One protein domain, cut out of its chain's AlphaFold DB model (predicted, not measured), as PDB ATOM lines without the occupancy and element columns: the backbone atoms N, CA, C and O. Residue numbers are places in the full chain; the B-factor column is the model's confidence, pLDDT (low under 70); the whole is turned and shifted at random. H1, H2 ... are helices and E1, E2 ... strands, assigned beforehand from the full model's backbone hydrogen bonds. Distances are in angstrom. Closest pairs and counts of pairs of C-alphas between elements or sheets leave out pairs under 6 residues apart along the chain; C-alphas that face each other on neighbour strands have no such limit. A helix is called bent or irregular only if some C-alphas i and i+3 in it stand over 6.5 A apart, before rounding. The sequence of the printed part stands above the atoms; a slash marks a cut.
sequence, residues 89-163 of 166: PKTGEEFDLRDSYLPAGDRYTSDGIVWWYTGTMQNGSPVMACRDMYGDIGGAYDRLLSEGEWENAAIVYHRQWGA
ATOM      1  N   PRO A  89      -1.993 -38.217  16.059       90.62
ATOM      2  CA  PRO A  89      -2.617 -39.484  16.448       90.62
ATOM      3  C   PRO A  89      -4.010 -39.330  17.074       90.62
ATOM      4  O   PRO A  89      -4.816 -40.252  17.000       90.62
ATOM      5  N   LYS A  90      -4.300 -38.185  17.712       90.12
ATOM      6  CA  LYS A  90      -5.620 -37.906  18.314       90.12
ATOM      7  C   LYS A  90      -6.615 -37.216  17.372       90.12
ATOM      8  O   LYS A  90      -7.777 -37.597  17.371       90.12
ATOM      9  N   THR A  91      -6.193 -36.192  16.627       91.69
ATOM     10  CA  THR A  91      -7.084 -35.365  15.795       91.69
ATOM     11  C   THR A  91      -7.196 -35.862  14.353       91.69
ATOM     12  O   THR A  91      -8.172 -35.538  13.685       91.69
ATOM     13  N   GLY A  92      -6.235 -36.655  13.867       93.06
ATOM     14  CA  GLY A  92      -6.152 -37.067  12.463       93.06
ATOM     15  C   GLY A  92      -5.696 -35.956  11.513       93.06
ATOM     16  O   GLY A  92      -5.699 -36.163  10.303       93.06
ATOM     17  N   GLU A  93      -5.316 -34.795  12.044       92.19
ATOM     18  CA  GLU A  93      -4.804 -33.672  11.264       92.19
ATOM     19  C   GLU A  93      -3.437 -33.998  10.658       92.19
ATOM     20  O   GLU A  93      -2.613 -34.677  11.273       92.19
ATOM     21  N   GLU A  94      -3.214 -33.528   9.438       93.69
ATOM     22  CA  GLU A  94      -1.997 -33.774   8.678       93.69
ATOM     23  C   GLU A  94      -1.075 -32.560   8.718       93.69
ATOM     24  O   GLU A  94      -1.500 -31.433   8.472       93.69
ATOM     25  N   PHE A  95       0.200 -32.827   8.976       92.56
ATOM     26  CA  PHE A  95       1.261 -31.840   9.060       92.56
ATOM     27  C   PHE A  95       2.390 -32.217   8.109       92.56
ATOM     28  O   PHE A  95       2.834 -33.367   8.075       92.56
ATOM     29  N   ASP A  96       2.888 -31.227   7.378       91.25
ATOM     30  CA  ASP A  96       4.143 -31.323   6.645       91.25
ATOM     31  C   ASP A  96       5.276 -30.800   7.533       91.25
ATOM     32  O   ASP A  96       5.343 -29.617   7.866       91.25
ATOM     33  N   LEU A  97       6.179 -31.677   7.955       90.06
ATOM     34  CA  LEU A  97       7.263 -31.329   8.875       90.06
ATOM     35  C   LEU A  97       8.347 -30.435   8.249       90.06
ATOM     36  O   LEU A  97       9.290 -30.049   8.939       90.06
ATOM     37  N   ARG A  98       8.230 -30.093   6.961       84.19
ATOM     38  CA  ARG A  98       9.075 -29.087   6.296       84.19
ATOM     39  C   ARG A  98       8.569 -27.668   6.525       84.19
ATOM     40  O   ARG A  98       9.333 -26.720   6.357       84.19
ATOM     41  N   ASP A  99       7.301 -27.524   6.893       88.44
ATOM     42  CA  ASP A  99       6.689 -26.227   7.116       88.44
ATOM     43  C   ASP A  99       7.076 -25.629   8.469       88.44
ATOM     44  O   ASP A  99       7.483 -26.302   9.419       88.44
ATOM     45  N   SER A 100       6.916 -24.312   8.542       89.81
ATOM     46  CA  SER A 100       6.944 -23.575   9.798       89.81
ATOM     47  C   SER A 100       5.527 -23.380  10.318       89.81
ATOM     48  O   SER A 100       4.597 -23.119   9.551       89.81
ATOM     49  N   TYR A 101       5.380 -23.448  11.632       92.94
ATOM     50  CA  TYR A 101       4.102 -23.391  12.323       92.94
ATOM     51  C   TYR A 101       4.064 -22.258  13.343       92.94
ATOM     52  O   TYR A 101       5.089 -21.821  13.869       92.94
ATOM     53  N   LEU A 102       2.858 -21.795  13.630       92.81
ATOM     54  CA  LEU A 102       2.532 -20.878  14.716       92.81
ATOM     55  C   LEU A 102       1.511 -21.554  15.632       92.81
ATOM     56  O   LEU A 102       0.708 -22.345  15.133       92.81
ATOM     57  N   PRO A 103       1.499 -21.263  16.943       92.31
ATOM     58  CA  PRO A 103       0.352 -21.592  17.778       92.31
ATOM     59  C   PRO A 103      -0.941 -21.043  17.157       92.31
ATOM     60  O   PRO A 103      -0.949 -19.940  16.606       92.31
ATOM     61  N   ALA A 104      -2.026 -21.810  17.215       91.50
ATOM     62  CA  ALA A 104      -3.290 -21.400  16.615       91.50
ATOM     63  C   ALA A 104      -3.770 -20.047  17.169       91.50
ATOM     64  O   ALA A 104      -3.756 -19.806  18.378       91.50
ATOM     65  N   GLY A 105      -4.199 -19.157  16.271       90.06
ATOM     66  CA  GLY A 105      -4.623 -17.796  16.602       90.06
ATOM     67  C   GLY A 105      -3.494 -16.763  16.704       90.06
ATOM     68  O   GLY A 105      -3.791 -15.564  16.757       90.06
ATOM     69  N   ASP A 106      -2.223 -17.176  16.674       91.75
ATOM     70  CA  ASP A 106      -1.102 -16.238  16.659       91.75
ATOM     71  C   ASP A 106      -0.977 -15.516  15.311       91.75
ATOM     72  O   ASP A 106      -1.409 -15.974  14.246       91.75
ATOM     73  N   ARG A 107      -0.351 -14.335  15.349       90.25
ATOM     74  CA  ARG A 107      -0.076 -13.551  14.146       90.25
ATOM     75  C   ARG A 107       1.327 -13.825  13.633       90.25
ATOM     76  O   ARG A 107       2.287 -13.750  14.387       90.25
ATOM     77  N   TYR A 108       1.445 -14.000  12.322       90.38
ATOM     78  CA  TYR A 108       2.736 -13.904  11.658       90.38
ATOM     79  C   TYR A 108       3.288 -12.470  11.728       90.38
ATOM     80  O   TYR A 108       2.609 -11.511  11.350       90.38
ATOM     81  N   THR A 109       4.537 -12.324  12.168       88.69
ATOM     82  CA  THR A 109       5.326 -11.096  12.008       88.69
ATOM     83  C   THR A 109       6.684 -11.456  11.414       88.69
ATOM     84  O   THR A 109       7.187 -12.558  11.622       88.69
ATOM     85  N   SER A 110       7.280 -10.550  10.637       80.50
ATOM     86  CA  SER A 110       8.567 -10.801   9.963       80.50
ATOM     87  C   SER A 110       9.734 -11.001  10.935       80.50
ATOM     88  O   SER A 110      10.743 -11.595  10.579       80.50
ATOM     89  N   ASP A 111       9.598 -10.465  12.143       83.44
ATOM     90  CA  ASP A 111      10.522 -10.574  13.269       83.44
ATOM     91  C   ASP A 111      10.061 -11.587  14.330       83.44
ATOM     92  O   ASP A 111      10.690 -11.717  15.378       83.44
ATOM     93  N   GLY A 112       8.943 -12.270  14.074       85.06
ATOM     94  CA  GLY A 112       8.256 -13.120  15.032       85.06
ATOM     95  C   GLY A 112       8.852 -14.514  15.140       85.06
ATOM     96  O   GLY A 112       9.647 -14.958  14.313       85.06
ATOM     97  N   ILE A 113       8.420 -15.220  16.181       89.56
ATOM     98  CA  ILE A 113       8.816 -16.603  16.425       89.56
ATOM     99  C   ILE A 113       7.933 -17.530  15.596       89.56
ATOM    100  O   ILE A 113       6.709 -17.457  15.669       89.56
ATOM    101  N   VAL A 114       8.562 -18.451  14.878       91.44
ATOM    102  CA  VAL A 114       7.921 -19.611  14.257       91.44
ATOM    103  C   VAL A 114       8.495 -20.902  14.831       91.44
ATOM    104  O   VAL A 114       9.547 -20.915  15.476       91.44
ATOM    105  N   TRP A 115       7.793 -22.002  14.594       91.62
ATOM    106  CA  TRP A 115       8.134 -23.322  15.099       91.62
ATOM    107  C   TRP A 115       8.408 -24.280  13.955       91.62
ATOM    108  O   TRP A 115       7.627 -24.360  13.011       91.62
ATOM    109  N   TRP A 116       9.499 -25.026  14.048       88.31
ATOM    110  CA  TRP A 116       9.941 -25.953  13.008       88.31
ATOM    111  C   TRP A 116      10.315 -27.296  13.623       88.31
ATOM    112  O   TRP A 116      10.763 -27.360  14.770       88.31
ATOM    113  N   TYR A 117      10.122 -28.369  12.863       88.19
ATOM    114  CA  TYR A 117      10.511 -29.708  13.286       88.19
ATOM    115  C   TYR A 117      12.033 -29.819  13.385       88.19
ATOM    116  O   TYR A 117      12.744 -29.463  12.454       88.19
ATOM    117  N   THR A 118      12.548 -30.362  14.485       85.56
ATOM    118  CA  THR A 118      13.999 -30.470  14.728       85.56
ATOM    119  C   THR A 118      14.662 -31.667  14.046       85.56
ATOM    120  O   THR A 118      15.869 -31.860  14.176       85.56
ATOM    121  N   GLY A 119      13.892 -32.530  13.379       83.62
ATOM    122  CA  GLY A 119      14.375 -33.844  12.939       83.62
ATOM    123  C   GLY A 119      14.299 -34.924  14.025       83.62
ATOM    124  O   GLY A 119      14.663 -36.067  13.761       83.62
ATOM    125  N   THR A 120      13.827 -34.590  15.233       88.19
ATOM    126  CA  THR A 120      13.747 -35.527  16.362       88.19
ATOM    127  C   THR A 120      12.310 -35.821  16.763       88.19
ATOM    128  O   THR A 120      11.500 -34.916  16.952       88.19
ATOM    129  N   MET A 121      12.014 -37.098  16.990       91.31
ATOM    130  CA  MET A 121      10.736 -37.553  17.531       91.31
ATOM    131  C   MET A 121      10.852 -37.816  19.036       91.31
ATOM    132  O   MET A 121      11.803 -38.450  19.489       91.31
ATOM    133  N   GLN A 122       9.847 -37.413  19.808       92.19
ATOM    134  CA  GLN A 122       9.684 -37.778  21.214       92.19
ATOM    135  C   GLN A 122       8.308 -38.417  21.400       92.19
ATOM    136  O   GLN A 122       7.284 -37.821  21.082       92.19
ATOM    137  N   ASN A 123       8.282 -39.658  21.895       91.00
ATOM    138  CA  ASN A 123       7.051 -40.433  22.102       91.00
ATOM    139  C   ASN A 123       6.147 -40.512  20.848       91.00
ATOM    140  O   ASN A 123       4.925 -40.514  20.957       91.00
ATOM    141  N   GLY A 124       6.745 -40.551  19.651       90.56
ATOM    142  CA  GLY A 124       6.011 -40.565  18.377       90.56
ATOM    143  C   GLY A 124       5.471 -39.202  17.924       90.56
ATOM    144  O   GLY A 124       4.805 -39.130  16.891       90.56
ATOM    145  N   SER A 125       5.777 -38.126  18.653       93.62
ATOM    146  CA  SER A 125       5.473 -36.751  18.264       93.62
ATOM    147  C   SER A 125       6.721 -36.028  17.747       93.62
ATOM    148  O   SER A 125       7.782 -36.154  18.360       93.62
ATOM    149  N   PRO A 126       6.595 -35.210  16.692       93.75
ATOM    150  CA  PRO A 126       7.637 -34.294  16.253       93.75
ATOM    151  C   PRO A 126       7.990 -33.303  17.362       93.75
ATOM    152  O   PRO A 126       7.091 -32.705  17.965       93.75
ATOM    153  N   VAL A 127       9.286 -33.151  17.641       91.88
ATOM    154  CA  VAL A 127       9.811 -32.094  18.511       91.88
ATOM    155  C   VAL A 127       9.988 -30.837  17.671       91.88
ATOM    156  O   VAL A 127      10.652 -30.861  16.636       91.88
ATOM    157  N   MET A 128       9.396 -29.746  18.133       91.12
ATOM    158  CA  MET A 128       9.417 -28.441  17.496       91.12
ATOM    159  C   MET A 128      10.352 -27.514  18.270       91.12
ATOM    160  O   MET A 128      10.208 -27.378  19.485       91.12
ATOM    161  N   ALA A 129      11.264 -26.844  17.571       89.12
ATOM    162  CA  ALA A 129      12.076 -25.772  18.134       89.12
ATOM    163  C   ALA A 129      11.533 -24.412  17.694       89.12
ATOM    164  O   ALA A 129      10.963 -24.269  16.611       89.12
ATOM    165  N   CYS A 130      11.720 -23.406  18.541       88.38
ATOM    166  CA  CYS A 130      11.402 -22.025  18.204       88.38
ATOM    167  C   CYS A 130      12.565 -21.366  17.444       88.38
ATOM    168  O   CYS A 130      13.740 -21.555  17.776       88.38
ATOM    169  N   ARG A 131      12.224 -20.591  16.417       84.75
ATOM    170  CA  ARG A 131      13.156 -19.844  15.572       84.75
ATOM    171  C   ARG A 131      12.601 -18.447  15.322       84.75
ATOM    172  O   ARG A 131      11.410 -18.304  15.064       84.75
ATOM    173  N   ASP A 132      13.459 -17.439  15.382       84.56
ATOM    174  CA  ASP A 132      13.161 -16.085  14.907       84.56
ATOM    175  C   ASP A 132      13.955 -15.777  13.625       84.56
ATOM    176  O   ASP A 132      14.571 -16.660  13.019       84.56
ATOM    177  N   MET A 133      13.961 -14.513  13.194       75.38
ATOM    178  CA  MET A 133      14.725 -14.094  12.014       75.38
ATOM    179  C   MET A 133      16.251 -14.251  12.157       75.38
ATOM    180  O   MET A 133      16.959 -14.230  11.152       75.38
ATOM    181  N   TYR A 134      16.768 -14.372  13.383       74.38
ATOM    182  CA  TYR A 134      18.193 -14.491  13.684       74.38
ATOM    183  C   TYR A 134      18.645 -15.946  13.848       74.38
ATOM    184  O   TYR A 134      19.850 -16.210  13.834       74.38
ATOM    185  N   GLY A 135      17.707 -16.889  13.942       73.94
ATOM    186  CA  GLY A 135      17.972 -18.322  13.956       73.94
ATOM    187  C   GLY A 135      17.307 -19.033  15.129       73.94
ATOM    188  O   GLY A 135      16.263 -18.622  15.631       73.94
ATOM    189  N   ASP A 136      17.895 -20.157  15.532       72.19
ATOM    190  CA  ASP A 136      17.320 -21.015  16.567       72.19
ATOM    191  C   ASP A 136      17.517 -20.398  17.955       72.19
ATOM    192  O   ASP A 136      18.641 -20.115  18.370       72.19
ATOM    193  N   ILE A 137      16.426 -20.258  18.710       73.88
ATOM    194  CA  ILE A 137      16.433 -19.695  20.072       73.88
ATOM    195  C   ILE A 137      16.476 -20.837  21.119       73.88
ATOM    196  O   ILE A 137      15.951 -20.715  22.221       73.88
ATOM    197  N   GLY A 138      17.035 -21.997  20.745       60.81
ATOM    198  CA  GLY A 138      16.758 -23.316  21.338       60.81
ATOM    199  C   GLY A 138      16.890 -23.490  22.866       60.81
ATOM    200  O   GLY A 138      17.498 -22.692  23.575       60.81
ATOM    201  N   GLY A 139      16.348 -24.611  23.369       58.03
ATOM    202  CA  GLY A 139      16.720 -25.227  24.655       58.03
ATOM    203  C   GLY A 139      15.791 -24.992  25.856       58.03
ATOM    204  O   GLY A 139      15.778 -25.819  26.765       58.03
ATOM    205  N   ALA A 140      14.989 -23.923  25.875       57.41
ATOM    206  CA  ALA A 140      14.016 -23.664  26.955       57.41
ATOM    207  C   ALA A 140      12.549 -23.712  26.502       57.41
ATOM    208  O   ALA A 140      11.645 -23.631  27.334       57.41
ATOM    209  N   TYR A 141      12.311 -23.837  25.195       68.69
ATOM    210  CA  TYR A 141      10.984 -23.682  24.610       68.69
ATOM    211  C   TYR A 141      10.549 -24.861  23.752       68.69
ATOM    212  O   TYR A 141       9.452 -24.784  23.234       68.69
ATOM    213  N   ASP A 142      11.329 -25.930  23.593       84.56
ATOM    214  CA  ASP A 142      10.937 -27.043  22.720       84.56
ATOM    215  C   ASP A 142       9.541 -27.576  23.082       84.56
ATOM    216  O   ASP A 142       9.208 -27.764  24.256       84.56
ATOM    217  N   ARG A 143       8.710 -27.796  22.061       90.00
ATOM    218  CA  ARG A 143       7.333 -28.283  22.212       90.00
ATOM    219  C   ARG A 143       7.121 -29.523  21.376       90.00
ATOM    220  O   ARG A 143       7.766 -29.712  20.350       90.00
ATOM    221  N   LEU A 144       6.165 -30.346  21.776       92.19
ATOM    222  CA  LEU A 144       5.675 -31.406  20.914       92.19
ATOM    223  C   LEU A 144       4.594 -30.859  19.991       92.19
ATOM    224  O   LEU A 144       3.658 -30.198  20.443       92.19
ATOM    225  N   LEU A 145       4.686 -31.186  18.702       92.06
ATOM    226  CA  LEU A 145       3.643 -30.831  17.738       92.06
ATOM    227  C   LEU A 145       2.272 -31.389  18.174       92.06
ATOM    228  O   LEU A 145       1.252 -30.746  17.980       92.06
ATOM    229  N   SER A 146       2.246 -32.536  18.861       92.44
ATOM    230  CA  SER A 146       1.020 -33.141  19.407       92.44
ATOM    231  C   SER A 146       0.416 -32.485  20.660       92.44
ATOM    232  O   SER A 146      -0.662 -32.893  21.099       92.44
ATOM    233  N   GLU A 147       1.097 -31.521  21.281       88.56
ATOM    234  CA  GLU A 147       0.643 -30.876  22.527       88.56
ATOM    235  C   GLU A 147       0.026 -29.491  22.302       88.56
ATOM    236  O   GLU A 147      -0.505 -28.896  23.240       88.56
ATOM    237  N   GLY A 148       0.084 -28.977  21.073       84.31
ATOM    238  CA  GLY A 148      -0.436 -27.664  20.712       84.31
ATOM    239  C   GLY A 148      -1.476 -27.733  19.604       84.31
ATOM    240  O   GLY A 148      -1.566 -28.712  18.868       84.31
ATOM    241  N   GLU A 149      -2.239 -26.655  19.484       91.25
ATOM    242  CA  GLU A 149      -2.959 -26.338  18.256       91.25
ATOM    243  C   GLU A 149      -2.039 -25.474  17.400       91.25
ATOM    244  O   GLU A 149      -1.433 -24.522  17.904       91.25
ATOM    245  N   TRP A 150      -1.910 -25.816  16.122       93.88
ATOM    246  CA  TRP A 150      -0.910 -25.229  15.243       93.88
ATOM    247  C   TRP A 150      -1.532 -24.808  13.921       93.88
ATOM    248  O   TRP A 150      -2.408 -25.478  13.389       93.88
ATOM    249  N   GLU A 151      -1.030 -23.718  13.361       93.25
ATOM    250  CA  GLU A 151      -1.373 -23.272  12.019       93.25
ATOM    251  C   GLU A 151      -0.100 -23.119  11.192       93.25
ATOM    252  O   GLU A 151       0.920 -22.624  11.676       93.25
ATOM    253  N   ASN A 152      -0.158 -23.516   9.921       91.94
ATOM    254  CA  ASN A 152       0.942 -23.287   8.992       91.94
ATOM    255  C   ASN A 152       1.190 -21.771   8.856       91.94
ATOM    256  O   ASN A 152       0.298 -20.999   8.479       91.94
ATOM    257  N   ALA A 153       2.418 -21.347   9.152       90.69
ATOM    258  CA  ALA A 153       2.807 -19.944   9.211       90.69
ATOM    259  C   ALA A 153       2.666 -19.240   7.852       90.69
ATOM    260  O   ALA A 153       2.263 -18.076   7.810       90.69
ATOM    261  N   ALA A 154       2.922 -19.936   6.740       87.56
ATOM    262  CA  ALA A 154       2.724 -19.391   5.399       87.56
ATOM    263  C   ALA A 154       1.235 -19.159   5.106       87.56
ATOM    264  O   ALA A 154       0.870 -18.119   4.559       87.56
ATOM    265  N   ILE A 155       0.348 -20.065   5.536       89.94
ATOM    266  CA  ILE A 155      -1.108 -19.873   5.419       89.94
ATOM    267  C   ILE A 155      -1.571 -18.688   6.279       89.94
ATOM    268  O   ILE A 155      -2.417 -17.902   5.846       89.94
ATOM    269  N   VAL A 156      -1.033 -18.523   7.493       91.06
ATOM    270  CA  VAL A 156      -1.300 -17.340   8.335       91.06
ATOM    271  C   VAL A 156      -0.825 -16.063   7.632       91.06
ATOM    272  O   VAL A 156      -1.608 -15.124   7.493       91.06
ATOM    273  N   TYR A 157       0.412 -16.036   7.130       90.19
ATOM    274  CA  TYR A 157       0.966 -14.908   6.379       90.19
ATOM    275  C   TYR A 157       0.089 -14.536   5.176       90.19
ATOM    276  O   TYR A 157      -0.318 -13.381   5.037       90.19
ATOM    277  N   HIS A 158      -0.275 -15.514   4.346       87.00
ATOM    278  CA  HIS A 158      -1.133 -15.292   3.186       87.00
ATOM    279  C   HIS A 158      -2.528 -14.795   3.572       87.00
ATOM    280  O   HIS A 158      -3.060 -13.924   2.894       87.00
ATOM    281  N   ARG A 159      -3.125 -15.272   4.668       90.81
ATOM    282  CA  ARG A 159      -4.406 -14.726   5.155       90.81
ATOM    283  C   ARG A 159      -4.285 -13.272   5.610       90.81
ATOM    284  O   ARG A 159      -5.208 -12.493   5.399       90.81
ATOM    285  N   GLN A 160      -3.167 -12.910   6.232       89.38
ATOM    286  CA  GLN A 160      -2.942 -11.564   6.755       89.38
ATOM    287  C   GLN A 160      -2.598 -10.536   5.674       89.38
ATOM    288  O   GLN A 160      -3.033  -9.392   5.769       89.38
ATOM    289  N   TRP A 161      -1.813 -10.935   4.672       83.19
ATOM    290  CA  TRP A 161      -1.204 -10.021   3.698       83.19
ATOM    291  C   TRP A 161      -1.574 -10.327   2.241       83.19
ATOM    292  O   TRP A 161      -1.270  -9.539   1.353       83.19
ATOM    293  N   GLY A 162      -2.216 -11.465   1.975       69.56
ATOM    294  CA  GLY A 162      -2.561 -11.945   0.634       69.56
ATOM    295  C   GLY A 162      -3.957 -11.560   0.137       69.56
ATOM    296  O   GLY A 162      -4.340 -12.000  -0.945       69.56
ATOM    297  N   ALA A 163      -4.722 -10.748   0.873       53.81
ATOM    298  CA  ALA A 163      -5.947 -10.161   0.334       53.81
ATOM    299  C   ALA A 163      -5.603  -8.932  -0.534       53.81
ATOM    300  O   ALA A 163      -4.954  -8.011  -0.030       53.81
TER     301      ALA A 163
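This is residues 89 to 163 of the 166 residues of an uncharacterized protein of Streptomyces sp. BA2 (UniProt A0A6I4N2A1). A long two-stranded hairpin, E3 and E4, sharply bent in E3, packs on a short strand pair, E2 and E5, from which H1 extends to one end. A long loop, residues 133 to 149, folds back beside E4. The 75 printed residues, under half in named elements, hold E1 to E5, then H1: mixed class, both sheets antiparallel, compact, radius of gyration of the C-alphas 12.3 A, spans 39 by 30 by 18 A.

E1, residues 94 to 96, pairs with no named strand. E2, residues 101 to 103, is antiparallel to E5, residues 150 to 152; N 102 and O 151 are within hydrogen-bond range, 2.9 A. E3, residues 114 to 122, bends by 86 degrees at residue 119; its closest C-alpha to E2 is Trp 115 to Tyr 101, 4.9 A. E3 and E4, residues 125 to 132, form an antiparallel hairpin, with N 118 and O 127 at 2.9 A. In H1, residues 153 to 161, every O i to N i+4 pair is within hydrogen-bond range.

E1 begins at C-alpha 94 (-1.997, -33.774, 8.678). E3 measures 19.5 A, E4 22.3 A. H1, 12.0 A, ends at C-alpha 161 (-1.204, -10.021, 3.698).

The printed part has no cut. The link E4 to E5 is long. Residues 138 to 141 and 162 to 163 have pLDDT under 70.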